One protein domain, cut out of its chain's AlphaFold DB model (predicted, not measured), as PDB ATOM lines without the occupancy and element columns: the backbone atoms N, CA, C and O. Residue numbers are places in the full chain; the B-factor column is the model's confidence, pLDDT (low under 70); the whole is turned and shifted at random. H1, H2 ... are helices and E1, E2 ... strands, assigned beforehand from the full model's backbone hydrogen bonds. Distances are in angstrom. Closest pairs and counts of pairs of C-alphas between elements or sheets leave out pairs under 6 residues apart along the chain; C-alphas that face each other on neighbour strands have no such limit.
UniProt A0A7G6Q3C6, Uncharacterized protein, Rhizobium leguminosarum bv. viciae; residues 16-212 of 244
ATOM      1  N   ILE A  16      41.280 -52.868   9.446       44.44
ATOM      2  CA  ILE A  16      39.888 -52.400   9.568       44.44
ATOM      3  C   ILE A  16      39.762 -51.289  10.625       44.44
ATOM      4  O   ILE A  16      38.904 -50.415  10.512       44.44
ATOM      5  N   TRP A  17      40.635 -51.277  11.637       39.19
ATOM      6  CA  TRP A  17      40.609 -50.241  12.670       39.19
ATOM      7  C   TRP A  17      41.160 -48.894  12.187       39.19
ATOM      8  O   TRP A  17      40.659 -47.869  12.636       39.19
ATOM      9  N   ILE A  18      42.106 -48.860  11.242       48.59
ATOM     10  CA  ILE A  18      42.668 -47.592  10.742       48.59
ATOM     11  C   ILE A  18      41.620 -46.816   9.928       48.59
ATOM     12  O   ILE A  18      41.418 -45.628  10.166       48.59
ATOM     13  N   LEU A  19      40.857 -47.491   9.063       44.97
ATOM     14  CA  LEU A  19      39.779 -46.855   8.289       44.97
ATOM     15  C   LEU A  19      38.595 -46.408   9.171       44.97
ATOM     16  O   LEU A  19      38.003 -45.359   8.927       44.97
ATOM     17  N   ALA A  20      38.274 -47.156  10.233       43.34
ATOM     18  CA  ALA A  20      37.218 -46.778  11.177       43.34
ATOM     19  C   ALA A  20      37.619 -45.616  12.109       43.34
ATOM     20  O   ALA A  20      36.757 -44.827  12.504       43.34
ATOM     21  N   PHE A  21      38.907 -45.480  12.443       43.69
ATOM     22  CA  PHE A  21      39.425 -44.308  13.157       43.69
ATOM     23  C   PHE A  21      39.491 -43.068  12.254       43.69
ATOM     24  O   PHE A  21      39.135 -41.984  12.706       43.69
ATOM     25  N   LEU A  22      39.836 -43.217  10.970       46.47
ATOM     26  CA  LEU A  22      39.831 -42.107  10.005       46.47
ATOM     27  C   LEU A  22      38.417 -41.563   9.724       46.47
ATOM     28  O   LEU A  22      38.265 -40.368   9.481       46.47
ATOM     29  N   ALA A  23      37.379 -42.402   9.821       44.03
ATOM     30  CA  ALA A  23      35.984 -41.974   9.673       44.03
ATOM     31  C   ALA A  23      35.422 -41.232  10.906       44.03
ATOM     32  O   ALA A  23      34.538 -40.393  10.758       44.03
ATOM     33  N   ASN A  24      35.921 -41.524  12.115       37.22
ATOM     34  CA  ASN A  24      35.446 -40.918  13.372       37.22
ATOM     35  C   ASN A  24      36.337 -39.786  13.909       37.22
ATOM     36  O   ASN A  24      35.927 -39.090  14.835       37.22
ATOM     37  N   ALA A  25      37.506 -39.536  13.315       43.28
ATOM     38  CA  ALA A  25      38.343 -38.373  13.633       43.28
ATOM     39  C   ALA A  25      37.739 -37.030  13.160       43.28
ATOM     40  O   ALA A  25      38.384 -35.994  13.244       43.28
ATOM     41  N   GLN A  26      36.491 -37.018  12.679       47.41
ATOM     42  CA  GLN A  26      35.765 -35.795  12.328       47.41
ATOM     43  C   GLN A  26      35.180 -35.047  13.545       47.41
ATOM     44  O   GLN A  26      34.483 -34.045  13.350       47.41
ATOM     45  N   ALA A  27      35.418 -35.504  14.781       43.16
ATOM     46  CA  ALA A  27      34.672 -35.033  15.950       43.16
ATOM     47  C   ALA A  27      35.476 -34.463  17.137       43.16
ATOM     48  O   ALA A  27      34.825 -33.959  18.047       43.16
ATOM     49  N   GLU A  28      36.814 -34.468  17.169       42.44
ATOM     50  CA  GLU A  28      37.546 -33.982  18.359       42.44
ATOM     51  C   GLU A  28      38.813 -33.166  18.038       42.44
ATOM     52  O   GLU A  28      39.756 -33.688  17.453       42.44
ATOM     53  N   ASP A  29      38.754 -31.902  18.487       47.34
ATOM     54  CA  ASP A  29      39.782 -30.920  18.873       47.34
ATOM     55  C   ASP A  29      40.933 -30.533  17.924       47.34
ATOM     56  O   ASP A  29      41.590 -31.363  17.308       47.34
ATOM     57  N   ASP A  30      41.220 -29.220  17.929       50.72
ATOM     58  CA  ASP A  30      42.286 -28.440  17.261       50.72
ATOM     59  C   ASP A  30      43.739 -28.911  17.528       50.72
ATOM     60  O   ASP A  30      44.701 -28.148  17.407       50.72
ATOM     61  N   ALA A  31      43.949 -30.162  17.936       48.84
ATOM     62  CA  ALA A  31      45.274 -30.743  18.040       48.84
ATOM     63  C   ALA A  31      45.834 -31.002  16.627       48.84
ATOM     64  O   ALA A  31      45.145 -31.607  15.802       48.84
ATOM     65  N   PRO A  32      47.092 -30.617  16.337       56.41
ATOM     66  CA  PRO A  32      47.731 -30.956  15.073       56.41
ATOM     67  C   PRO A  32      47.673 -32.470  14.860       56.41
ATOM     68  O   PRO A  32      48.187 -33.229  15.691       56.41
ATOM     69  N   VAL A  33      47.053 -32.921  13.765       58.31
ATOM     70  CA  VAL A  33      47.072 -34.344  13.411       58.31
ATOM     71  C   VAL A  33      48.534 -34.716  13.145       58.31
ATOM     72  O   VAL A  33      49.173 -34.098  12.288       58.31
ATOM     73  N   PRO A  34      49.114 -35.671  13.891       58.16
ATOM     74  CA  PRO A  34      50.535 -35.954  13.788       58.16
ATOM     75  C   PRO A  34      50.875 -36.503  12.402       58.16
ATOM     76  O   PRO A  34      50.225 -37.429  11.919       58.16
ATOM     77  N   LYS A  35      51.939 -35.961  11.797       65.50
ATOM     78  CA  LYS A  35      52.599 -36.529  10.615       65.50
ATOM     79  C   LYS A  35      52.985 -37.976  10.930       65.50
ATOM     80  O   LYS A  35      53.844 -38.214  11.783       65.50
ATOM     81  N   ILE A  36      52.332 -38.941  10.284       70.62
ATOM     82  CA  ILE A  36      52.611 -40.361  10.514       70.62
ATOM     83  C   ILE A  36      53.729 -40.778   9.564       70.62
ATOM     84  O   ILE A  36      53.527 -40.825   8.353       70.62
ATOM     85  N   ILE A  37      54.904 -41.071  10.121       76.44
ATOM     86  CA  ILE A  37      56.016 -41.638   9.357       76.44
ATOM     87  C   ILE A  37      55.780 -43.140   9.237       76.44
ATOM     88  O   ILE A  37      55.752 -43.837  10.253       76.44
ATOM     89  N   ILE A  38      55.608 -43.629   8.012       81.50
ATOM     90  CA  ILE A  38      55.380 -45.050   7.722       81.50
ATOM     91  C   ILE A  38      56.306 -45.528   6.607       81.50
ATOM     92  O   ILE A  38      56.805 -44.731   5.823       81.50
ATOM     93  N   SER A  39      56.542 -46.835   6.532       84.81
ATOM     94  CA  SER A  39      57.262 -47.476   5.428       84.81
ATOM     95  C   SER A  39      56.392 -47.628   4.170       84.81
ATOM     96  O   SER A  39      55.164 -47.583   4.242       84.81
ATOM     97  N   ALA A  40      57.008 -47.901   3.014       85.31
ATOM     98  CA  ALA A  40      56.304 -48.043   1.739       85.31
ATOM     99  C   ALA A  40      55.383 -49.269   1.779       85.31
ATOM    100  O   ALA A  40      54.281 -49.261   1.238       85.31
ATOM    101  N   GLN A  41      55.798 -50.311   2.507       86.69
ATOM    102  CA  GLN A  41      54.994 -51.504   2.740       86.69
ATOM    103  C   GLN A  41      53.775 -51.219   3.634       86.69
ATOM    104  O   GLN A  41      52.700 -51.772   3.396       86.69
ATOM    105  N   GLU A  42      53.925 -50.367   4.652       87.94
ATOM    106  CA  GLU A  42      52.818 -49.930   5.512       87.94
ATOM    107  C   GLU A  42      51.851 -49.030   4.741       87.94
ATOM    108  O   GLU A  42      50.647 -49.274   4.787       87.94
ATOM    109  N   LEU A  43      52.353 -48.080   3.949       88.62
ATOM    110  CA  LEU A  43      51.541 -47.259   3.049       88.62
ATOM    111  C   LEU A  43      50.753 -48.132   2.063       88.62
ATOM    112  O   LEU A  43      49.534 -48.004   1.940       88.62
ATOM    113  N   ARG A  44      51.417 -49.134   1.478       91.44
ATOM    114  CA  ARG A  44      50.776 -50.136   0.619       91.44
ATOM    115  C   ARG A  44      49.682 -50.913   1.334       91.44
ATOM    116  O   ARG A  44      48.668 -51.239   0.718       91.44
ATOM    117  N   SER A  45      49.849 -51.197   2.623       90.62
ATOM    118  CA  SER A  45      48.816 -51.854   3.431       90.62
ATOM    119  C   SER A  45      47.594 -50.965   3.695       90.62
ATOM    120  O   SER A  45      46.512 -51.498   3.929       90.62
ATOM    121  N   LEU A  46      47.746 -49.640   3.587       89.62
ATOM    122  CA  LEU A  46      46.650 -48.661   3.595       89.62
ATOM    123  C   LEU A  46      46.001 -48.485   2.215       89.62
ATOM    124  O   LEU A  46      45.032 -47.745   2.082       89.62
ATOM    125  N   GLY A  47      46.500 -49.182   1.192       94.00
ATOM    126  CA  GLY A  47      45.911 -49.179  -0.139       94.00
ATOM    127  C   GLY A  47      46.469 -48.124  -1.091       94.00
ATOM    128  O   GLY A  47      45.816 -47.879  -2.103       94.00
ATOM    129  N   ILE A  48      47.641 -47.552  -0.801       93.62
ATOM    130  CA  ILE A  48      48.391 -46.633  -1.675       93.62
ATOM    131  C   ILE A  48      49.803 -47.196  -1.871       93.62
ATOM    132  O   ILE A  48      50.454 -47.539  -0.897       93.62
ATOM    133  N   ALA A  49      50.307 -47.308  -3.094       93.56
ATOM    134  CA  ALA A  49      51.671 -47.757  -3.372       93.56
ATOM    135  C   ALA A  49      52.454 -46.671  -4.107       93.56
ATOM    136  O   ALA A  49      51.906 -46.023  -4.995       93.56
ATOM    137  N   VAL A  50      53.726 -46.533  -3.726       89.06
ATOM    138  CA  VAL A  50      54.718 -45.608  -4.292       89.06
ATOM    139  C   VAL A  50      55.847 -46.466  -4.870       89.06
ATOM    140  O   VAL A  50      56.552 -47.151  -4.123       89.06
ATOM    141  N   HIS A  51      55.936 -46.551  -6.197       85.38
ATOM    142  CA  HIS A  51      56.741 -47.560  -6.894       85.38
ATOM    143  C   HIS A  51      58.254 -47.324  -6.785       85.38
ATOM    144  O   HIS A  51      59.012 -48.277  -6.582       85.38
ATOM    145  N   SER A  52      58.683 -46.067  -6.872       83.62
ATOM    146  CA  SER A  52      60.058 -45.578  -6.731       83.62
ATOM    147  C   SER A  52      60.681 -46.007  -5.402       83.62
ATOM    148  O   SER A  52      61.883 -46.251  -5.315       83.62
ATOM    149  N   GLU A  53      59.828 -46.241  -4.406       82.19
ATOM    150  CA  GLU A  53      60.174 -46.641  -3.045       82.19
ATOM    151  C   GLU A  53      60.069 -48.158  -2.817       82.19
ATOM    152  O   GLU A  53      60.055 -48.659  -1.687       82.19
ATOM    153  N   GLY A  54      60.005 -48.926  -3.907       82.69
ATOM    154  CA  GLY A  54      60.055 -50.385  -3.897       82.69
ATOM    155  C   GLY A  54      58.732 -51.065  -3.551       82.69
ATOM    156  O   GLY A  54      58.716 -52.285  -3.367       82.69
ATOM    157  N   ALA A  55      57.620 -50.325  -3.472       87.62
ATOM    158  CA  ALA A  55      56.304 -50.936  -3.350       87.62
ATOM    159  C   ALA A  55      55.878 -51.576  -4.684       87.62
ATOM    160  O   ALA A  55      55.989 -50.983  -5.760       87.62
ATOM    161  N   GLU A  56      55.340 -52.794  -4.618       92.25
ATOM    162  CA  GLU A  56      54.672 -53.396  -5.775       92.25
ATOM    163  C   GLU A  56      53.416 -52.594  -6.133       92.25
ATOM    164  O   GLU A  56      52.590 -52.328  -5.251       92.25
ATOM    165  N   GLU A  57      53.257 -52.281  -7.420       94.50
ATOM    166  CA  GLU A  57      52.113 -51.540  -7.956       94.50
ATOM    167  C   GLU A  57      50.778 -52.189  -7.538       94.50
ATOM    168  O   GLU A  57      50.630 -53.417  -7.474       94.50
ATOM    169  N   LEU A  58      49.804 -51.346  -7.198       96.94
ATOM    170  CA  LEU A  58      48.429 -51.741  -6.906       96.94
ATOM    171  C   LEU A  58      47.572 -51.690  -8.189       96.94
ATOM    172  O   LEU A  58      47.969 -51.067  -9.168       96.94
ATOM    173  N   PRO A  59      46.388 -52.333  -8.222       97.94
ATOM    174  CA  PRO A  59      45.617 -52.509  -9.460       97.94
ATOM    175  C   PRO A  59      45.196 -51.230 -10.202       97.94
ATOM    176  O   PRO A  59      44.861 -51.311 -11.385       97.94
ATOM    177  N   HIS A  60      45.175 -50.071  -9.539       97.88
ATOM    178  CA  HIS A  60      44.726 -48.811 -10.126       97.88
ATOM    179  C   HIS A  60      45.861 -47.786 -10.168       97.88
ATOM    180  O   HIS A  60      46.113 -47.084  -9.192       97.88
ATOM    181  N   SER A  61      46.547 -47.717 -11.306       96.12
ATOM    182  CA  SER A  61      47.658 -46.791 -11.548       96.12
ATOM    183  C   SER A  61      47.178 -45.342 -11.702       96.12
ATOM    184  O   SER A  61      46.148 -45.103 -12.334       96.12
ATOM    185  N   CYS A  62      47.945 -44.378 -11.184       94.62
ATOM    186  CA  CYS A  62      47.710 -42.940 -11.354       94.62
ATOM    187  C   CYS A  62      48.544 -42.304 -12.474       94.62
ATOM    188  O   CYS A  62      48.498 -41.085 -12.662       94.62
ATOM    189  N   ARG A  63      49.255 -43.122 -13.260       91.88
ATOM    190  CA  ARG A  63      50.100 -42.677 -14.376       91.88
ATOM    191  C   ARG A  63      49.378 -41.767 -15.357       91.88
ATOM    192  O   ARG A  63      49.897 -40.709 -15.694       91.88
ATOM    193  N   ASP A  64      48.176 -42.148 -15.771       89.81
ATOM    194  CA  ASP A  64      47.410 -41.378 -16.756       89.81
ATOM    195  C   ASP A  64      46.890 -40.043 -16.186       89.81
ATOM    196  O   ASP A  64      46.484 -39.164 -16.944       89.81
ATOM    197  N   SER A  65      46.960 -39.867 -14.861       91.19
ATOM    198  CA  SER A  65      46.627 -38.630 -14.144       91.19
ATOM    199  C   SER A  65      47.851 -37.769 -13.805       91.19
ATOM    200  O   SER A  65      47.700 -36.760 -13.118       91.19
ATOM    201  N   GLY A  66      49.048 -38.155 -14.262       85.38
ATOM    202  CA  GLY A  66      50.299 -37.409 -14.071       85.38
ATOM    203  C   GLY A  66      51.194 -37.900 -12.945       85.38
ATOM    204  O   GLY A  66      52.337 -37.472 -12.869       85.38
ATOM    205  N   ASN A  67      50.742 -38.860 -12.140       88.50
ATOM    206  CA  ASN A  67      51.559 -39.442 -11.083       88.50
ATOM    207  C   ASN A  67      51.857 -40.911 -11.396       88.50
ATOM    208  O   ASN A  67      51.139 -41.820 -10.974       88.50
ATOM    209  N   ALA A  68      52.903 -41.138 -12.195       87.31
ATOM    210  CA  ALA A  68      53.323 -42.472 -12.631       87.31
ATOM    211  C   ALA A  68      53.840 -43.360 -11.494       87.31
ATOM    212  O   ALA A  68      53.950 -44.574 -11.685       87.31
ATOM    213  N   ASP A  69      54.146 -42.754 -10.351       88.12
ATOM    214  CA  ASP A  69      54.700 -43.427  -9.192       88.12
ATOM    215  C   ASP A  69      53.625 -43.955  -8.232       88.12
ATOM    216  O   ASP A  69      53.852 -44.911  -7.486       88.12
ATOM    217  N   LEU A  70      52.428 -43.364  -8.281       91.69
ATOM    218  CA  LEU A  70      51.330 -43.681  -7.382       91.69
ATOM    219  C   LEU A  70      50.364 -44.703  -7.997       91.69
ATOM    220  O   LEU A  70      49.963 -44.633  -9.159       91.69
ATOM    221  N   SER A  71      49.930 -45.658  -7.182       96.31
ATOM    222  CA  SER A  71      48.810 -46.549  -7.502       96.31
ATOM    223  C   SER A  71      47.971 -46.832  -6.260       96.31
ATOM    224  O   SER A  71      48.461 -46.745  -5.134       96.31
ATOM    225  N   VAL A  72      46.695 -47.174  -6.443       97.44
ATOM    226  CA  VAL A  72      45.749 -47.420  -5.349       97.44
ATOM    227  C   VAL A  72      45.085 -48.792  -5.440       97.44
ATOM    228  O   VAL A  72      44.966 -49.404  -6.502       97.44
ATOM    229  N   SER A  73      44.668 -49.305  -4.286       97.88
ATOM    230  CA  SER A  73      43.962 -50.583  -4.167       97.88
ATOM    231  C   SER A  73      42.481 -50.471  -4.544       97.88
ATOM    232  O   SER A  73      41.881 -49.402  -4.420       97.88
ATOM    233  N   ASP A  74      41.858 -51.603  -4.887       98.44
ATOM    234  CA  ASP A  74      40.407 -51.702  -5.106       98.44
ATOM    235  C   ASP A  74      39.587 -51.177  -3.914       98.44
ATOM    236  O   ASP A  74      38.491 -50.647  -4.086       98.44
ATOM    237  N   GLU A  75      40.076 -51.365  -2.683       97.31
ATOM    238  CA  GLU A  75      39.375 -50.933  -1.471       97.31
ATOM    239  C   GLU A  75      39.403 -49.415  -1.304       97.31
ATOM    240  O   GLU A  75      38.351 -48.822  -1.054       97.31
ATOM    241  N   MET A  76      40.570 -48.803  -1.519       95.88
ATOM    242  CA  MET A  76      40.744 -47.350  -1.509       95.88
ATOM    243  C   MET A  76      39.874 -46.702  -2.590       95.88
ATOM    244  O   MET A  76      39.057 -45.832  -2.287       95.88
ATOM    245  N   LEU A  77      39.963 -47.182  -3.838       97.44
ATOM    246  CA  LEU A  77      39.154 -46.640  -4.929       97.44
ATOM    247  C   LEU A  77      37.657 -46.798  -4.639       97.44
ATOM    248  O   LEU A  77      36.906 -45.836  -4.747       97.44
ATOM    249  N   ARG A  78      37.212 -47.977  -4.187       97.94
ATOM    250  CA  ARG A  78      35.801 -48.214  -3.841       97.94
ATOM    251  C   ARG A  78      35.300 -47.281  -2.737       97.94
ATOM    252  O   ARG A  78      34.151 -46.847  -2.811       97.94
ATOM    253  N   HIS A  79      36.121 -46.988  -1.725       95.94
ATOM    254  CA  HIS A  79      35.769 -46.036  -0.669       95.94
ATOM    255  C   HIS A  79      35.483 -44.641  -1.244       95.94
ATOM    256  O   HIS A  79      34.434 -44.063  -0.966       95.94
ATOM    257  N   PHE A  80      36.371 -44.131  -2.099       97.12
ATOM    258  CA  PHE A  80      36.227 -42.806  -2.704       97.12
ATOM    259  C   PHE A  80      35.147 -42.756  -3.792       97.12
ATOM    260  O   PHE A  80      34.377 -41.798  -3.854       97.12
ATOM    261  N   THR A  81      34.976 -43.810  -4.589       97.69
ATOM    262  CA  THR A  81      33.875 -43.895  -5.560       97.69
ATOM    263  C   THR A  81      32.509 -43.885  -4.877       97.69
ATOM    264  O   THR A  81      31.578 -43.267  -5.389       97.69
ATOM    265  N   ALA A  82      32.373 -44.478  -3.686       97.75
ATOM    266  CA  ALA A  82      31.140 -44.369  -2.899       97.75
ATOM    267  C   ALA A  82      30.819 -42.920  -2.472       97.75
ATOM    268  O   ALA A  82      29.664 -42.616  -2.180       97.75
ATOM    269  N   ARG A  83      31.822 -42.033  -2.474       96.94
ATOM    270  CA  ARG A  83      31.718 -40.588  -2.205       96.94
ATOM    271  C   ARG A  83      31.660 -39.736  -3.483       96.94
ATOM    272  O   ARG A  83      31.619 -38.513  -3.408       96.94
ATOM    273  N   GLY A  84      31.627 -40.368  -4.657       97.62
ATOM    274  CA  GLY A  84      31.485 -39.699  -5.951       97.62
ATOM    275  C   GLY A  84      32.790 -39.391  -6.687       97.62
ATOM    276  O   GLY A  84      32.738 -38.720  -7.710       97.62
ATOM    277  N   PHE A  85      33.939 -39.874  -6.210       98.31
ATOM    278  CA  PHE A  85      35.215 -39.711  -6.913       98.31
ATOM    279  C   PHE A  85      35.349 -40.693  -8.087       98.31
ATOM    280  O   PHE A  85      34.886 -41.840  -8.017       98.31
ATOM    281  N   SER A  86      36.056 -40.270  -9.134       98.00
ATOM    282  CA  SER A  86      36.618 -41.160 -10.150       98.00
ATOM    283  C   SER A  86      38.049 -41.560  -9.769       98.00
ATOM    284  O   SER A  86      38.602 -41.068  -8.783       98.00
ATOM    285  N   LEU A  87      38.661 -42.463 -10.540       97.50
ATOM    286  CA  LEU A  87      40.083 -42.759 -10.359       97.50
ATOM    287  C   LEU A  87      40.930 -41.513 -10.647       97.50
ATOM    288  O   LEU A  87      41.834 -41.206  -9.880       97.50
ATOM    289  N   GLU A  88      40.608 -40.768 -11.703       97.50
ATOM    290  CA  GLU A  88      41.320 -39.545 -12.073       97.50
ATOM    291  C   GLU A  88      41.261 -38.494 -10.963       97.50
ATOM    292  O   GLU A  88      42.304 -37.969 -10.574       97.50
ATOM    293  N   SER A  89      40.077 -38.219 -10.402       98.12
ATOM    294  CA  SER A  89      39.955 -37.219  -9.335       98.12
ATOM    295  C   SER A  89      40.590 -37.659  -8.019       98.12
ATOM    296  O   SER A  89      41.177 -36.829  -7.325       98.12
ATOM    297  N   LEU A  90      40.561 -38.958  -7.702       97.50
ATOM    298  CA  LEU A  90      41.315 -39.503  -6.576       97.50
ATOM    299  C   LEU A  90      42.826 -39.335  -6.786       97.50
ATOM    300  O   LEU A  90      43.506 -38.840  -5.897       97.50
ATOM    301  N   CYS A  91      43.351 -39.713  -7.950       95.88
ATOM    302  CA  CYS A  91      44.777 -39.614  -8.256       95.88
ATOM    303  C   CYS A  91      45.288 -38.171  -8.215       95.88
ATOM    304  O   CYS A  91      46.353 -37.926  -7.651       95.88
ATOM    305  N   LEU A  92      44.528 -37.221  -8.769       96.12
ATOM    306  CA  LEU A  92      44.865 -35.799  -8.693       96.12
ATOM    307  C   LEU A  92      44.869 -35.326  -7.240       96.12
ATOM    308  O   LEU A  92      45.851 -34.750  -6.798       96.12
ATOM    309  N   GLY A  93      43.832 -35.654  -6.462       95.12
ATOM    310  CA  GLY A  93      43.769 -35.275  -5.052       95.12
ATOM    311  C   GLY A  93      44.879 -35.885  -4.188       95.12
ATOM    312  O   GLY A  93      45.428 -35.187  -3.346       95.12
ATOM    313  N   LEU A  94      45.251 -37.153  -4.403       93.00
ATOM    314  CA  LEU A  94      46.366 -37.798  -3.687       93.00
ATOM    315  C   LEU A  94      47.735 -37.231  -4.069       93.00
ATOM    316  O   LEU A  94      48.676 -37.369  -3.295       93.00
ATOM    317  N   SER A  95      47.838 -36.637  -5.257       91.12
ATOM    318  CA  SER A  95      49.050 -35.964  -5.722       91.12
ATOM    319  C   SER A  95      49.116 -34.501  -5.287       91.12
ATOM    320  O   SER A  95      50.163 -33.882  -5.410       91.12
ATOM    321  N   SER A  96      48.007 -33.949  -4.795       90.62
ATOM    322  CA  SER A  96      47.926 -32.566  -4.347       90.62
ATOM    323  C   SER A  96      48.564 -32.378  -2.974       90.62
ATOM    324  O   SER A  96      48.328 -33.162  -2.048       90.62
ATOM    325  N   TRP A  97      49.261 -31.260  -2.793       87.19
ATOM    326  CA  TRP A  97      49.786 -30.860  -1.494       87.19
ATOM    327  C   TRP A  97      48.686 -30.215  -0.638       87.19
ATOM    328  O   TRP A  97      48.486 -29.004  -0.620       87.19
ATOM    329  N   VAL A  98      47.929 -31.052   0.076       87.56
ATOM    330  CA  VAL A  98      46.773 -30.615   0.874       87.56
ATOM    331  C   VAL A  98      46.948 -31.026   2.331       87.56
ATOM    332  O   VAL A  98      46.821 -32.194   2.705       87.56
ATOM    333  N   LEU A  99      47.243 -30.037   3.170       86.69
ATOM    334  CA  LEU A  99      47.483 -30.175   4.603       86.69
ATOM    335  C   LEU A  99      46.236 -29.853   5.436       86.69
ATOM    336  O   LEU A  99      46.062 -30.442   6.511       86.69
ATOM    337  N   PHE A 100      45.368 -28.975   4.934       88.56
ATOM    338  CA  PHE A 100      44.152 -28.512   5.595       88.56
ATOM    339  C   PHE A 100      42.938 -28.620   4.673       88.56
ATOM    340  O   PHE A 100      43.031 -28.466   3.457       88.56
ATOM    341  N   ASP A 101      41.791 -28.922   5.272       92.12
ATOM    342  CA  ASP A 101      40.497 -28.909   4.605       92.12
ATOM    343  C   ASP A 101      40.104 -27.451   4.298       92.12
ATOM    344  O   ASP A 101      39.893 -26.682   5.242       92.12
ATOM    345  N   PRO A 102      39.972 -27.063   3.015       93.12
ATOM    346  CA  PRO A 102      39.696 -25.682   2.628       93.12
ATOM    347  C   PRO A 102      38.311 -25.185   3.066       93.12
ATOM    348  O   PRO A 102      38.059 -23.982   3.054       93.12
ATOM    349  N   GLU A 103      37.390 -26.065   3.466       93.94
ATOM    350  CA  GLU A 103      36.055 -25.679   3.942       93.94
ATOM    351  C   GLU A 103      36.028 -25.461   5.462       93.94
ATOM    352  O   GLU A 103      35.282 -24.619   5.977       93.94
ATOM    353  N   THR A 104      36.844 -26.222   6.200       91.94
ATOM    354  CA  THR A 104      36.742 -26.317   7.666       91.94
ATOM    355  C   THR A 104      37.993 -25.897   8.430       91.94
ATOM    356  O   THR A 104      37.907 -25.719   9.646       91.94
ATOM    357  N   GLY A 105      39.142 -25.770   7.765       89.94
ATOM    358  CA  GLY A 105      40.438 -25.465   8.380       89.94
ATOM    359  C   GLY A 105      41.015 -26.623   9.195       89.94
ATOM    360  O   GLY A 105      42.040 -26.479   9.866       89.94
ATOM    361  N   ARG A 106      40.358 -27.788   9.172       88.88
ATOM    362  CA  ARG A 106      40.796 -28.979   9.900       88.88
ATOM    363  C   ARG A 106      42.001 -29.593   9.212       88.88
ATOM    364  O   ARG A 106      42.063 -29.662   7.990       88.88
ATOM    365  N   THR A 107      42.943 -30.095  10.002       86.81
ATOM    366  CA  THR A 107      44.096 -30.812   9.448       86.81
ATOM    367  C   THR A 107      43.633 -32.104   8.782       86.81
ATOM    368  O   THR A 107      42.921 -32.904   9.392       86.81
ATOM    369  N   ILE A 108      44.074 -32.336   7.549       85.81
ATOM    370  CA  ILE A 108      43.811 -33.590   6.848       85.81
ATOM    371  C   ILE A 108      44.819 -34.645   7.321       85.81
ATOM    372  O   ILE A 108      46.029 -34.389   7.308       85.81
ATOM    373  N   PRO A 109      44.356 -35.842   7.742       82.25
ATOM    374  CA  PRO A 109      45.245 -36.945   8.064       82.25
ATOM    375  C   PRO A 109      46.138 -37.269   6.876       82.25
ATOM    376  O   PRO A 109      45.653 -37.509   5.770       82.25
ATOM    377  N   ARG A 110      47.442 -37.301   7.126       81.19
ATOM    378  CA  ARG A 110      48.451 -37.499   6.096       81.19
ATOM    379  C   ARG A 110      49.535 -38.444   6.555       81.19
ATOM    380  O   ARG A 110      49.842 -38.563   7.744       81.19
ATOM    381  N   VAL A 111      50.103 -39.119   5.576       77.31
ATOM    382  CA  VAL A 111      51.230 -40.023   5.754       77.31
ATOM    383  C   VAL A 111      52.432 -39.405   5.094       77.31
ATOM    384  O   VAL A 111      52.355 -38.920   3.970       77.31
ATOM    385  N   ALA A 112      53.534 -39.422   5.820       71.06
ATOM    386  CA  ALA A 112      54.806 -38.993   5.306       71.06
ATOM    387  C   ALA A 112      55.685 -40.204   5.122       71.06
ATOM    388  O   ALA A 112      55.950 -40.947   6.069       71.06
ATOM    389  N   PHE A 113      56.119 -40.399   3.893       64.19
ATOM    390  CA  PHE A 113      56.978 -41.516   3.556       64.19
ATOM    391  C   PHE A 113      58.441 -41.058   3.396       64.19
ATOM    392  O   PHE A 113      59.362 -41.764   3.805       64.19
ATOM    393  N   SER A 114      58.661 -39.823   2.933       62.75
ATOM    394  CA  SER A 114      59.971 -39.164   2.872       62.75
ATOM    395  C   SER A 114      59.886 -37.728   3.416       62.75
ATOM    396  O   SER A 114      58.837 -37.299   3.905       62.75
ATOM    397  N   HIS A 115      60.995 -36.978   3.394       56.34
ATOM    398  CA  HIS A 115      60.945 -35.551   3.749       56.34
ATOM    399  C   HIS A 115      60.084 -34.744   2.765       56.34
ATOM    400  O   HIS A 115      59.525 -33.734   3.183       56.34
ATOM    401  N   ASN A 116      59.929 -35.237   1.532       61.03
ATOM    402  CA  ASN A 116      59.361 -34.487   0.413       61.03
ATOM    403  C   ASN A 116      57.996 -35.029  -0.046       61.03
ATOM    404  O   ASN A 116      57.318 -34.366  -0.814       61.03
ATOM    405  N   LEU A 117      57.571 -36.211   0.424       69.50
ATOM    406  CA  LEU A 117      56.299 -36.813   0.020       69.50
ATOM    407  C   LEU A 117      55.347 -36.983   1.208       69.50
ATOM    408  O   LEU A 117      55.520 -37.875   2.052       69.50
ATOM    409  N   GLU A 118      54.321 -36.134   1.238       81.75
ATOM    410  CA  GLU A 118      53.172 -36.225   2.139       81.75
ATOM    411  C   GLU A 118      51.906 -36.507   1.326       81.75
ATOM    412  O   GLU A 118      51.552 -35.738   0.441       81.75
ATOM    413  N   ILE A 119      51.214 -37.607   1.633       86.00
ATOM    414  CA  ILE A 119      50.002 -38.014   0.910       86.00
ATOM    415  C   ILE A 119      48.785 -37.822   1.823       86.00
ATOM    416  O   ILE A 119      48.766 -38.381   2.931       86.00
ATOM    417  N   PRO A 120      47.748 -37.080   1.392       89.31
ATOM    418  CA  PRO A 120      46.504 -36.978   2.140       89.31
ATOM    419  C   PRO A 120      45.768 -38.325   2.125       89.31
ATOM    420  O   PRO A 120      45.518 -38.911   1.075       89.31
ATOM    421  N   LEU A 121      45.390 -38.837   3.296       85.00
ATOM    422  CA  LEU A 121      44.668 -40.111   3.413       85.00
ATOM    423  C   LEU A 121      43.155 -39.967   3.234       85.00
ATOM    424  O   LEU A 121      42.472 -40.948   2.943       85.00
ATOM    425  N   ASN A 122      42.616 -38.768   3.461       87.88
ATOM    426  CA  ASN A 122      41.184 -38.515   3.390       87.88
ATOM    427  C   ASN A 122      40.897 -37.145   2.769       87.88
ATOM    428  O   ASN A 122      40.938 -36.128   3.457       87.88
ATOM    429  N   LEU A 123      40.606 -37.133   1.468       93.62
ATOM    430  CA  LEU A 123      40.281 -35.910   0.733       93.62
ATOM    431  C   LEU A 123      38.870 -35.411   1.086       93.62
ATOM    432  O   LEU A 123      37.977 -36.249   1.237       93.62
ATOM    433  N   PRO A 124      38.626 -34.093   1.170       94.69
ATOM    434  CA  PRO A 124      37.284 -33.521   1.307       94.69
ATOM    435  C   PRO A 124      36.376 -33.849   0.113       94.69
ATOM    436  O   PRO A 124      36.845 -34.025  -1.009       94.69
ATOM    437  N   ASP A 125      35.057 -33.897   0.320       96.25
ATOM    438  CA  ASP A 125      34.102 -34.273  -0.740       96.25
ATOM    439  C   ASP A 125      34.079 -33.292  -1.923       96.25
ATOM    440  O   ASP A 125      33.700 -33.693  -3.025       96.25
ATOM    441  N   CYS A 126      34.492 -32.036  -1.727       96.38
ATOM    442  CA  CYS A 126      34.622 -31.040  -2.794       96.38
ATOM    443  C   CYS A 126      35.763 -31.348  -3.791       96.38
ATOM    444  O   CYS A 126      35.811 -30.780  -4.877       96.38
ATOM    445  N   PHE A 127      36.643 -32.314  -3.496       97.44
ATOM    446  CA  PHE A 127      37.692 -32.766  -4.425       97.44
ATOM    447  C   PHE A 127      37.192 -33.784  -5.458       97.44
ATOM    448  O   PHE A 127      37.902 -34.092  -6.417       97.44
ATOM    449  N   ARG A 128      35.972 -34.317  -5.305       97.81
ATOM    450  CA  ARG A 128      35.470 -35.447  -6.110       97.81
ATOM    451  C   ARG A 128      35.451 -35.201  -7.618       97.81
ATOM    452  O   ARG A 128      35.549 -36.162  -8.379       97.81
ATOM    453  N   ASN A 129      35.373 -33.940  -8.044       98.06
ATOM    454  CA  ASN A 129      35.351 -33.538  -9.452       98.06
ATOM    455  C   ASN A 129      36.693 -32.968  -9.947       98.06
ATOM    456  O   ASN A 129      36.745 -32.428 -11.049       98.06
ATOM    457  N   ALA A 130      37.766 -33.107  -9.158       97.50
ATOM    458  CA  ALA A 130      39.129 -32.676  -9.483       97.50
ATOM    459  C   ALA A 130      39.311 -31.167  -9.729       97.50
ATOM    460  O   ALA A 130      40.268 -30.761 -10.386       97.50
ATOM    461  N   VAL A 131      38.403 -30.338  -9.209       96.81
ATOM    462  CA  VAL A 131      38.476 -28.873  -9.305       96.81
ATOM    463  C   VAL A 131      38.189 -28.200  -7.952       96.81
ATOM    464  O   VAL A 131      37.238 -27.427  -7.835       96.81
ATOM    465  N   PRO A 132      38.968 -28.509  -6.897       95.25
ATOM    466  CA  PRO A 132      38.657 -28.089  -5.529       95.25
ATOM    467  C   PRO A 132      38.465 -26.573  -5.375       95.25
ATOM    468  O   PRO A 132      37.486 -26.161  -4.768       95.25
ATOM    469  N   PHE A 133      39.285 -25.728  -6.010       92.94
ATOM    470  CA  PHE A 133      39.078 -24.269  -5.946       92.94
ATOM    471  C   PHE A 133      37.732 -23.784  -6.517       92.94
ATOM    472  O   PHE A 133      37.276 -22.706  -6.159       92.94
ATOM    473  N   LEU A 134      37.063 -24.555  -7.381       94.75
ATOM    474  CA  LEU A 134      35.723 -24.211  -7.881       94.75
ATOM    475  C   LEU A 134      34.584 -24.797  -7.041       94.75
ATOM    476  O   LEU A 134      33.451 -24.333  -7.167       94.75
ATOM    477  N   GLU A 135      34.841 -25.860  -6.278       95.62
ATOM    478  CA  GLU A 135      33.791 -26.647  -5.617       95.62
ATOM    479  C   GLU A 135      33.822 -26.607  -4.096       95.62
ATOM    480  O   GLU A 135      32.790 -26.867  -3.481       95.62
ATOM    481  N   CYS A 136      34.971 -26.317  -3.498       95.19
ATOM    482  CA  CYS A 136      35.080 -26.078  -2.070       95.19
ATOM    483  C   CYS A 136      34.660 -24.634  -1.755       95.19
ATOM    484  O   CYS A 136      34.790 -23.740  -2.591       95.19
ATOM    485  N   ASP A 137      34.248 -24.384  -0.513       92.56
ATOM    486  CA  ASP A 137      33.984 -23.021  -0.024       92.56
ATOM    487  C   ASP A 137      35.262 -22.157   0.076       92.56
ATOM    488  O   ASP A 137      35.161 -20.941   0.210       92.56
ATOM    489  N   ASN A 138      36.457 -22.771   0.010       90.81
ATOM    490  CA  ASN A 138      37.784 -22.126   0.077       90.81
ATOM    491  C   ASN A 138      37.889 -21.045   1.160       90.81
ATOM    492  O   ASN A 138      38.429 -19.964   0.939       90.81
ATOM    493  N   ARG A 139      37.353 -21.336   2.345       93.62
ATOM    494  CA  ARG A 139      37.487 -20.481   3.526       93.62
ATOM    495  C   ARG A 139      38.898 -20.517   4.088       93.62
ATOM    496  O   ARG A 139      39.348 -19.524   4.646       93.62
ATOM    497  N   TYR A 140      39.565 -21.656   3.948       92.19
ATOM    498  CA  TYR A 140      40.926 -21.860   4.400       92.19
ATOM    499  C   TYR A 140      41.843 -22.185   3.236       92.19
ATOM    500  O   TYR A 140      41.443 -22.804   2.246       92.19
ATOM    501  N   GLU A 141      43.093 -21.793   3.396       88.88
ATOM    502  CA  GLU A 141      44.181 -22.222   2.543       88.88
ATOM    503  C   GLU A 141      44.458 -23.723   2.718       88.88
ATOM    504  O   GLU A 141      44.279 -24.298   3.792       88.88
ATOM    505  N   THR A 142      44.868 -24.397   1.642       88.44
ATOM    506  CA  THR A 142      45.048 -25.856   1.648       88.44
ATOM    507  C   THR A 142      46.362 -26.302   2.278       88.44
ATOM    508  O   THR A 142      46.471 -27.468   2.660       88.44
ATOM    509  N   TRP A 143      47.362 -25.427   2.400       81.62
ATOM    510  CA  TRP A 143      48.709 -25.771   2.873       81.62
ATOM    511  C   TRP A 143      49.084 -25.091   4.197       81.62
ATOM    512  O   TRP A 143      49.796 -25.697   4.996       81.62
ATOM    513  N   GLU A 144      48.535 -23.918   4.507       82.25
ATOM    514  CA  GLU A 144      48.641 -23.297   5.829       82.25
ATOM    515  C   GLU A 144      47.298 -23.307   6.558       82.25
ATOM    516  O   GLU A 144      46.235 -23.330   5.945       82.25
ATOM    517  N   GLN A 145      47.326 -23.263   7.894       85.25
ATOM    518  CA  GLN A 145      46.105 -23.091   8.685       85.25
ATOM    519  C   GLN A 145      45.672 -21.613   8.679       85.25
ATOM    520  O   GLN A 145      45.579 -20.974   9.729       85.25
ATOM    521  N   TYR A 146      45.460 -21.065   7.486       88.88
ATOM    522  CA  TYR A 146      45.108 -19.673   7.248       88.88
ATOM    523  C   TYR A 146      43.652 -19.577   6.796       88.88
ATOM    524  O   TYR A 146      43.265 -20.213   5.821       88.88
ATOM    525  N   GLU A 147      42.835 -18.815   7.528       93.06
ATOM    526  CA  GLU A 147      41.474 -18.478   7.098       93.06
ATOM    527  C   GLU A 147      41.530 -17.202   6.264       93.06
ATOM    528  O   GLU A 147      41.949 -16.155   6.763       93.06
ATOM    529  N   PHE A 148      41.082 -17.283   5.015       91.75
ATOM    530  CA  PHE A 148      41.008 -16.131   4.134       91.75
ATOM    531  C   PHE A 148      39.992 -15.116   4.662       91.75
ATOM    532  O   PHE A 148      38.885 -15.456   5.093       91.75
ATOM    533  N   THR A 149      40.335 -13.840   4.556       95.44
ATOM    534  CA  THR A 149      39.394 -12.731   4.726       95.44
ATOM    535  C   THR A 149      38.320 -12.746   3.634       95.44
ATOM    536  O   THR A 149      38.479 -13.370   2.589       95.44
ATOM    537  N   GLU A 150      37.207 -12.035   3.848       93.69
ATOM    538  CA  GLU A 150      36.133 -11.945   2.842       93.69
ATOM    539  C   GLU A 150      36.626 -11.383   1.495       93.69
ATOM    540  O   GLU A 150      36.177 -11.830   0.438       93.69
ATOM    541  N   ASP A 151      37.562 -10.428   1.530       94.31
ATOM    542  CA  ASP A 151      38.150  -9.839   0.325       94.31
ATOM    543  C   ASP A 151      39.057 -10.851  -0.398       94.31
ATOM    544  O   ASP A 151      38.904 -11.036  -1.603       94.31
ATOM    545  N   GLU A 152      39.918 -11.581   0.324       92.25
ATOM    546  CA  GLU A 152      40.763 -12.640  -0.260       92.25
ATOM    547  C   GLU A 152      39.929 -13.792  -0.832       92.25
ATOM    548  O   GLU A 152      40.208 -14.266  -1.929       92.25
ATOM    549  N   GLN A 153      38.861 -14.217  -0.148       91.06
ATOM    550  CA  GLN A 153      37.947 -15.236  -0.678       91.06
ATOM    551  C   GLN A 153      37.326 -14.782  -1.998       91.06
ATOM    552  O   GLN A 153      37.236 -15.552  -2.955       91.06
ATOM    553  N   LYS A 154      36.912 -13.515  -2.075       91.25
ATOM    554  CA  LYS A 154      36.355 -12.950  -3.299       91.25
ATOM    555  C   LYS A 154      37.396 -12.894  -4.419       91.25
ATOM    556  O   LYS A 154      37.076 -13.277  -5.544       91.25
ATOM    557  N   GLU A 155      38.615 -12.447  -4.127       89.75
ATOM    558  CA  GLU A 155      39.720 -12.422  -5.092       89.75
ATOM    559  C   GLU A 155      40.057 -13.834  -5.594       89.75
ATOM    560  O   GLU A 155      40.155 -14.044  -6.804       89.75
ATOM    561  N   ASN A 156      40.117 -14.821  -4.696       87.38
ATOM    562  CA  ASN A 156      40.348 -16.226  -5.032       87.38
ATOM    563  C   ASN A 156      39.243 -16.792  -5.929       87.38
ATOM    564  O   ASN A 156      39.539 -17.485  -6.904       87.38
ATOM    565  N   ILE A 157      37.973 -16.480  -5.656       89.81
ATOM    566  CA  ILE A 157      36.844 -16.895  -6.502       89.81
ATOM    567  C   ILE A 157      36.955 -16.271  -7.899       89.81
ATOM    568  O   ILE A 157      36.828 -16.975  -8.903       89.81
ATOM    569  N   GLU A 158      37.205 -14.960  -7.989       90.50
ATOM    570  CA  GLU A 158      37.351 -14.257  -9.272       90.50
ATOM    571  C   GLU A 158      38.523 -14.817 -10.090       90.50
ATOM    572  O   GLU A 158      38.383 -15.084 -11.290       90.50
ATOM    573  N   HIS A 159      39.662 -15.054  -9.438       88.38
ATOM    574  CA  HIS A 159      40.841 -15.656 -10.051       88.38
ATOM    575  C   HIS A 159      40.581 -17.092 -10.513       88.38
ATOM    576  O   HIS A 159      40.847 -17.424 -11.670       88.38
ATOM    577  N   THR A 160      39.964 -17.923  -9.675       90.12
ATOM    578  CA  THR A 160      39.651 -19.317 -10.019       90.12
ATOM    579  C   THR A 160      38.703 -19.403 -11.214       90.12
ATOM    580  O   THR A 160      38.915 -20.214 -12.118       90.12
ATOM    581  N   HIS A 161      37.679 -18.548 -11.278       92.31
ATOM    582  CA  HIS A 161      36.786 -18.495 -12.437       92.31
ATOM    583  C   HIS A 161      37.522 -18.104 -13.719       92.31
ATOM    584  O   HIS A 161      37.283 -18.700 -14.769       92.31
ATOM    585  N   LYS A 162      38.451 -17.149 -13.638       90.94
ATOM    586  CA  LYS A 162      39.297 -16.785 -14.776       90.94
ATOM    587  C   LYS A 162      40.159 -17.967 -15.229       90.94
ATOM    588  O   LYS A 162      40.235 -18.225 -16.429       90.94
ATOM    589  N   VAL A 163      40.773 -18.707 -14.303       90.75
ATOM    590  CA  VAL A 163      41.556 -19.907 -14.638       90.75
ATOM    591  C   VAL A 163      40.670 -20.984 -15.280       90.75
ATOM    592  O   VAL A 163      41.051 -21.519 -16.319       90.75
ATOM    593  N   ASP A 164      39.468 -21.251 -14.755       93.94
ATOM    594  CA  ASP A 164      38.501 -22.195 -15.353       93.94
ATOM    595  C   ASP A 164      38.179 -21.847 -16.808       93.94
ATOM    596  O   ASP A 164      38.265 -22.706 -17.689       93.94
ATOM    597  N   GLU A 165      37.855 -20.584 -17.088       93.19
ATOM    598  CA  GLU A 165      37.569 -20.127 -18.450       93.19
ATOM    599  C   GLU A 165      38.763 -20.350 -19.384       93.19
ATOM    600  O   GLU A 165      38.598 -20.843 -20.506       93.19
ATOM    601  N   MET A 166      39.972 -20.032 -18.919       92.06
ATOM    602  CA  MET A 166      41.196 -20.170 -19.705       92.06
ATOM    603  C   MET A 166      41.550 -21.632 -19.974       92.06
ATOM    604  O   MET A 166      41.852 -21.979 -21.119       92.06
ATOM    605  N   VAL A 167      41.459 -22.499 -18.963       93.75
ATOM    606  CA  VAL A 167      41.712 -23.937 -19.105       93.75
ATOM    607  C   VAL A 167      40.714 -24.561 -20.069       93.75
ATOM    608  O   VAL A 167      41.107 -25.260 -21.003       93.75
ATOM    609  N   ARG A 168      39.420 -24.271 -19.911       93.38
ATOM    610  CA  ARG A 168      38.392 -24.813 -20.804       93.38
ATOM    611  C   ARG A 168      38.588 -24.359 -22.245       93.38
ATOM    612  O   ARG A 168      38.515 -25.187 -23.152       93.38
ATOM    613  N   ALA A 169      38.884 -23.077 -22.457       92.44
ATOM    614  CA  ALA A 169      39.179 -22.551 -23.785       92.44
ATOM    615  C   ALA A 169      40.432 -23.201 -24.395       92.44
ATOM    616  O   ALA A 169      40.459 -23.471 -25.595       92.44
ATOM    617  N   TYR A 170      41.461 -23.465 -23.585       91.50
ATOM    618  CA  TYR A 170      42.674 -24.155 -24.015       91.50
ATOM    619  C   TYR A 170      42.391 -25.604 -24.433       91.50
ATOM    620  O   TYR A 170      42.717 -25.987 -25.557       91.50
ATOM    621  N   VAL A 171      41.716 -26.381 -23.580       91.50
ATOM    622  CA  VAL A 171      41.351 -27.781 -23.854       91.50
ATOM    623  C   VAL A 171      40.488 -27.890 -25.112       91.50
ATOM    624  O   VAL A 171      40.751 -28.735 -25.968       91.50
ATOM    625  N   GLU A 172      39.498 -27.008 -25.279       90.81
ATOM    626  CA  GLU A 172      38.631 -26.994 -26.462       90.81
ATOM    627  C   GLU A 172      39.394 -26.630 -27.746       90.81
ATOM    628  O   GLU A 172      39.217 -27.276 -28.784       90.81
ATOM    629  N   ARG A 173      40.252 -25.605 -27.684       92.50
ATOM    630  CA  ARG A 173      40.998 -25.100 -28.844       92.50
ATOM    631  C   ARG A 173      42.063 -26.083 -29.316       92.50
ATOM    632  O   ARG A 173      42.140 -26.364 -30.511       92.50
ATOM    633  N   GLU A 174      42.877 -26.583 -28.393       91.88
ATOM    634  CA  GLU A 174      44.026 -27.439 -28.705       91.88
ATOM    635  C   GLU A 174      43.643 -28.918 -28.833       91.88
ATOM    636  O   GLU A 174      44.418 -29.709 -29.376       91.88
ATOM    637  N   LYS A 175      42.438 -29.292 -28.373       89.88
ATOM    638  CA  LYS A 175      41.923 -30.673 -28.362       89.88
ATOM    639  C   LYS A 175      42.870 -31.642 -27.660       89.88
ATOM    640  O   LYS A 175      43.085 -32.762 -28.121       89.88
ATOM    641  N   ILE A 176      43.467 -31.179 -26.570       88.62
ATOM    642  CA  ILE A 176      44.414 -31.976 -25.799       88.62
ATOM    643  C   ILE A 176      43.699 -33.041 -24.967       88.62
ATOM    644  O   ILE A 176      42.542 -32.891 -24.578       88.62
ATOM    645  N   SER A 177      44.435 -34.108 -24.681       91.12
ATOM    646  CA  SER A 177      44.077 -35.153 -23.731       91.12
ATOM    647  C   SER A 177      45.341 -35.531 -22.969       91.12
ATOM    648  O   SER A 177      46.410 -35.625 -23.571       91.12
ATOM    649  N   GLY A 178      45.217 -35.772 -21.669       91.44
ATOM    650  CA  GLY A 178      46.341 -36.047 -20.779       91.44
ATOM    651  C   GLY A 178      46.822 -34.815 -20.014       91.44
ATOM    652  O   GLY A 178      46.134 -33.794 -19.933       91.44
ATOM    653  N   VAL A 179      47.990 -34.962 -19.399       90.94
ATOM    654  CA  VAL A 179      48.568 -33.995 -18.460       90.94
ATOM    655  C   VAL A 179      49.161 -32.796 -19.198       90.94
ATOM    656  O   VAL A 179      49.770 -32.956 -20.255       90.94
ATOM    657  N   PHE A 180      48.996 -31.598 -18.643       90.06
ATOM    658  CA  PHE A 180      49.607 -30.366 -19.141       90.06
ATOM    659  C   PHE A 180      49.864 -29.379 -17.995       90.06
ATOM    660  O   PHE A 180      49.221 -29.451 -16.950       90.06
ATOM    661  N   SER A 181      50.810 -28.462 -18.189       86.06
ATOM    662  CA  SER A 181      51.186 -27.463 -17.186       86.06
ATOM    663  C   SER A 181      50.434 -26.140 -17.373       86.06
ATOM    664  O   SER A 181      49.852 -25.884 -18.435       86.06
ATOM    665  N   ILE A 182      50.444 -25.282 -16.351       83.00
ATOM    666  CA  ILE A 182      49.726 -24.002 -16.386       83.00
ATOM    667  C   ILE A 182      50.303 -23.015 -17.405       83.00
ATOM    668  O   ILE A 182      49.558 -22.248 -18.017       83.00
ATOM    669  N   GLU A 183      51.607 -23.073 -17.675       82.50
ATOM    670  CA  GLU A 183      52.288 -22.208 -18.644       82.50
ATOM    671  C   GLU A 183      51.735 -22.395 -20.059       82.50
ATOM    672  O   GLU A 183      51.805 -21.486 -20.892       82.50
ATOM    673  N   ALA A 184      51.129 -23.554 -20.332       80.06
ATOM    674  CA  ALA A 184      50.458 -23.831 -21.593       80.06
ATOM    675  C   ALA A 184      49.280 -22.873 -21.866       80.06
ATOM    676  O   ALA A 184      48.912 -22.660 -23.024       80.06
ATOM    677  N   LEU A 185      48.714 -22.255 -20.822       82.19
ATOM    678  CA  LEU A 185      47.632 -21.276 -20.924       82.19
ATOM    679  C   LEU A 185      48.111 -19.890 -21.406       82.19
ATOM    680  O   LEU A 185      47.283 -19.063 -21.795       82.19
ATOM    681  N   GLY A 186      49.426 -19.655 -21.455       73.88
ATOM    682  CA  GLY A 186      50.049 -18.451 -22.006       73.88
ATOM    683  C   GLY A 186      50.757 -17.572 -20.971       73.88
ATOM    684  O   GLY A 186      50.651 -17.762 -19.763       73.88
ATOM    685  N   GLN A 187      51.503 -16.579 -21.466       61.44
ATOM    686  CA  GLN A 187      52.269 -15.671 -20.610       61.44
ATOM    687  C   GLN A 187      51.361 -14.801 -19.729       61.44
ATOM    688  O   GLN A 187      50.385 -14.225 -20.211       61.44
ATOM    689  N   GLY A 188      51.734 -14.657 -18.454       58.84
ATOM    690  CA  GLY A 188      51.039 -13.809 -17.480       58.84
ATOM    691  C   GLY A 188      50.063 -14.544 -16.562       58.84
ATOM    692  O   GLY A 188      49.459 -13.898 -15.709       58.84
ATOM    693  N   ILE A 189      49.927 -15.866 -16.702       60.53
ATOM    694  CA  ILE A 189      49.364 -16.719 -15.654       60.53
ATOM    695  C   ILE A 189      50.542 -17.328 -14.908       60.53
ATOM    696  O   ILE A 189      51.115 -18.321 -15.345       60.53
ATOM    697  N   PHE A 190      50.941 -16.673 -13.826       59.28
ATOM    698  CA  PHE A 190      51.775 -17.298 -12.812       59.28
ATOM    699  C   PHE A 190      50.842 -17.614 -11.664       59.28
ATOM    700  O   PHE A 190      50.339 -16.700 -11.014       59.28
ATOM    701  N   ASP A 191      50.543 -18.894 -11.510       70.31
ATOM    702  CA  ASP A 191      49.808 -19.385 -10.364       70.31
ATOM    703  C   ASP A 191      50.499 -20.649  -9.876       70.31
ATOM    704  O   ASP A 191      50.431 -21.705 -10.506       70.31
ATOM    705  N   SER A 192      51.210 -20.477  -8.775       72.75
ATOM    706  CA  SER A 192      51.903 -21.515  -8.029       72.75
ATOM    707  C   SER A 192      50.957 -22.383  -7.216       72.75
ATOM    708  O   SER A 192      51.426 -23.289  -6.556       72.75
ATOM    709  N   SER A 193      49.642 -22.163  -7.249       82.25
ATOM    710  CA  SER A 193      48.676 -23.024  -6.561       82.25
ATOM    711  C   SER A 193      48.454 -24.353  -7.287       82.25
ATOM    712  O   SER A 193      47.877 -25.283  -6.720       82.25
ATOM    713  N   PHE A 194      48.870 -24.457  -8.553       86.75
ATOM    714  CA  PHE A 194      48.682 -25.643  -9.382       86.75
ATOM    715  C   PHE A 194      50.013 -26.306  -9.690       86.75
ATOM    716  O   PHE A 194      50.936 -25.665 -10.177       86.75
ATOM    717  N   GLU A 195      50.058 -27.617  -9.494       84.06
ATOM    718  CA  GLU A 195      51.210 -28.421  -9.881       84.06
ATOM    719  C   GLU A 195      51.081 -28.829 -11.362       84.06
ATOM    720  O   GLU A 195      51.905 -28.485 -12.209       84.06
ATOM    721  N   TRP A 196      49.980 -29.501 -11.719       90.19
ATOM    722  CA  TRP A 196      49.630 -29.807 -13.109       90.19
ATOM    723  C   TRP A 196      48.120 -29.910 -13.314       90.19
ATOM    724  O   TRP A 196      47.337 -30.104 -12.383       90.19
ATOM    725  N   PHE A 197      47.713 -29.853 -14.579       94.00
ATOM    726  CA  PHE A 197      46.351 -30.094 -15.032       94.00
ATOM    727  C   PHE A 197      46.253 -31.429 -15.771       94.00
ATOM    728  O   PHE A 197      47.215 -31.912 -16.364       94.00
ATOM    729  N   LEU A 198      45.057 -32.007 -15.787       95.38
ATOM    730  CA  LEU A 198      44.707 -33.191 -16.564       95.38
ATOM    731  C   LEU A 198      43.499 -32.871 -17.436       95.38
ATOM    732  O   LEU A 198      42.424 -32.614 -16.905       95.38
ATOM    733  N   ALA A 199      43.644 -32.943 -18.758       96.19
ATOM    734  CA  ALA A 199      42.517 -32.950 -19.686       96.19
ATOM    735  C   ALA A 199      42.028 -34.392 -19.857       96.19
ATOM    736  O   ALA A 199      42.741 -35.237 -20.400       96.19
ATOM    737  N   SER A 200      40.816 -34.691 -19.393       94.38
ATOM    738  CA  SER A 200      40.243 -36.035 -19.473       94.38
ATOM    739  C   SER A 200      38.732 -35.977 -19.689       94.38
ATOM    740  O   SER A 200      38.029 -35.327 -18.910       94.38
ATOM    741  N   PRO A 201      38.185 -36.712 -20.678       91.00
ATOM    742  CA  PRO A 201      36.739 -36.841 -20.844       91.00
ATOM    743  C   PRO A 201      36.073 -37.616 -19.693       91.00
ATOM    744  O   PRO A 201      34.847 -37.614 -19.600       91.00
ATOM    745  N   GLY A 202      36.855 -38.287 -18.837       89.81
ATOM    746  CA  GLY A 202      36.369 -38.949 -17.624       89.81
ATOM    747  C   GLY A 202      36.018 -37.977 -16.494       89.81
ATOM    748  O   GLY A 202      35.279 -38.347 -15.584       89.81
ATOM    749  N   LEU A 203      36.496 -36.729 -16.561       95.94
ATOM    750  CA  LEU A 203      36.214 -35.701 -15.564       95.94
ATOM    751  C   LEU A 203      34.990 -34.855 -15.960       95.94
ATOM    752  O   LEU A 203      34.834 -34.522 -17.137       95.94
ATOM    753  N   PRO A 204      34.137 -34.427 -15.007       95.00
ATOM    754  CA  PRO A 204      32.892 -33.715 -15.320       95.00
ATOM    755  C   PRO A 204      33.063 -32.416 -16.115       95.00
ATOM    756  O   PRO A 204      32.204 -32.078 -16.929       95.00
ATOM    757  N   ARG A 205      34.166 -31.688 -15.902       94.44
ATOM    758  CA  ARG A 205      34.486 -30.452 -16.642       94.44
ATOM    759  C   ARG A 205      35.351 -30.696 -17.881       94.44
ATOM    760  O   ARG A 205      35.728 -29.740 -18.552       94.44
ATOM    761  N   GLY A 206      35.679 -31.953 -18.185       95.12
ATOM    762  CA  GLY A 206      36.669 -32.324 -19.198       95.12
ATOM    763  C   GLY A 206      38.118 -32.099 -18.756       95.12
ATOM    764  O   GLY A 206      39.038 -32.393 -19.518       95.12
ATOM    765  N   TYR A 207      38.330 -31.581 -17.543       97.06
ATOM    766  CA  TYR A 207      39.642 -31.397 -16.946       97.06
ATOM    767  C   TYR A 207      39.580 -31.409 -15.410       97.06
ATOM    768  O   TYR A 207      38.493 -31.334 -14.831       97.06
ATOM    769  N   GLY A 208      40.749 -31.482 -14.780       97.19
ATOM    770  CA  GLY A 208      40.983 -31.274 -13.351       97.19
ATOM    771  C   GLY A 208      42.444 -30.904 -13.094       97.19
ATOM    772  O   GLY A 208      43.201 -30.736 -14.054       97.19
ATOM    773  N   TYR A 209      42.844 -30.770 -11.832       95.88
ATOM    774  CA  TYR A 209      44.213 -30.389 -11.470       95.88
ATOM    775  C   TYR A 209      44.671 -30.947 -10.122       95.88
ATOM    776  O   TYR A 209      43.859 -31.213  -9.231       95.88
ATOM    777  N   ALA A 210      45.988 -31.108 -10.000       93.19
ATOM    778  CA  ALA A 210      46.685 -31.317  -8.740       93.19
ATOM    779  C   ALA A 210      47.137 -29.959  -8.177       93.19
ATOM    780  O   ALA A 210      47.536 -29.069  -8.932       93.19
ATOM    781  N   LEU A 211      47.037 -29.796  -6.860       90.88
ATOM    782  CA  LEU A 211      47.442 -28.576  -6.163       90.88
ATOM    783  C   LEU A 211      48.909 -28.653  -5.756       90.88
ATOM    784  O   LEU A 211      49.348 -29.679  -5.235       90.88
ATOM    785  N   HIS A 212      49.623 -27.552  -5.946       82.19
ATOM    786  CA  HIS A 212      50.981 -27.370  -5.445       82.19
ATOM    787  C   HIS A 212      50.947 -26.843  -3.998       82.19
ATOM    788  O   HIS A 212      49.910 -26.376  -3.516       82.19
TER     789      HIS A 212
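Overview. This is residues 16 to 212 of the 244 residues of an uncharacterized protein of Rhizobium leguminosarum bv. viciae (UniProt A0A7G6Q3C6). Look first at the short helix H4 in the middle: three small antiparallel sheets are arranged round it, the hairpin E1 and E2, the hairpin E3 and E4, and the sheet E5 E6 E7, and the long helix H6 slants over that third sheet on the face away from H4. H1 lies at the far end of the domain from H6, and long loops link many of the parts. You have 197 printed residues, with seven named helices and seven named strands in the order H1 H2 E1 E2 H3 H4 E3 E4 H5 H6 E5 H7 E6 E7; the three-stranded sheet has the order E5 E6 E7, all antiparallel. The class is mixed, helices and strands, though under half of the residues, 91 of 197, are in named elements. The whole is compact, with a radius of gyration of the C-alphas of 16.6 A and spans of 46 by 37 by 32 A.

Along the chain. Find C-alpha 16 at (39.888, -52.400, 9.568); from there H1, residues 16 to 24, runs 12.9 A. After it come H2, residues 40 to 45, then E1, residues 48 to 50, and E2, residues 70 to 72. H3 takes residues 74 to 81, and H4, residues 87 to 95, runs 12.2 A. E3, residues 110 to 112, and E4, residues 118 to 120, are followed by H5, residues 132 to 135. At C-alpha 150, (36.133, -11.945, 2.842), begins H6, residues 150 to 174, which runs 36.0 A. E5, residues 178 to 180, and H7, residues 182 to 185, lead to E6, residues 194 to 199, 14.1 A long. Last is E7, residues 207 to 211, 13.6 A long, which ends at C-alpha 211, (47.442, -28.576, -6.163).

Arrangement. Begin with the sheet E5 E6 E7, whose inner strand is E6. Between E5 and E6 look for N 178 and O 199 at 2.8 A; in the hairpin E6 and E7, N 198 and O 208 are 2.8 A apart. H4 and H6 are on opposite faces of this sheet, three layers, helices on both faces of a sheet. H4 lies over E7 at a height over the sheet of 8.0 A and runs along the strands, at 11 degrees to E7 on the local plane; their closest C-alphas, of Leu 92 and Ala 210, are 4.8 A apart. H6 lies over E6 and E7 at a height of 11.6 A, slantwise at 40 degrees to E6 on the local plane, which is only just fitted, to 6 C-alphas. H5 and H7 only graze the sheet. With residues 157 to 161 alone H6 touches H5, closest at the C-alphas of Thr 160 and Phe 133, 6.4 A; with residues 166 to 170 alone it only just touches H7, with 3 pairs of C-alphas within 8 A, closest at Tyr 170 and Leu 185, 6.5 A. H3 touches H4 about perpendicular, at 85 degrees, with the C-alphas of Leu 77 and Leu 87 closest at 6.7 A. The closest C-alphas of H4 and E4 are those of Leu 94 and Ile 119, 5.9 A apart; in the hairpin E3 and E4, N 119 and O 111 are 2.9 A apart. The closest C-alphas of H4 and E2 are those of Cys 91 and Leu 70, 7.8 A apart; in the hairpin E1 and E2, N 49 and O 71 are 2.8 A apart. The closest C-alphas of H2 and E1 are those of Leu 43 and Ala 49, 6.4 A apart. H1 touches no helix. Every O i to N i+4 pair is within hydrogen-bond range in H1, H2, H3, H4 and H6; H5 and H7 are too short for such a pair.

Size, cuts and confidence. The two C-alphas farthest apart, of Trp 17 and Gln 187, are 49.4 A apart. The printed part has no cut. The long links are H1 to H2, E1 to E2, H4 to E3, E4 to H5 and H5 to H6. In the first of them residues 36 to 37 pair in parallel with residues 111 to 112 of E3. The mean pLDDT of the printed part is 85.0; look for values under 70 at residues 16 to 35, 113 to 117 and 187 to 190.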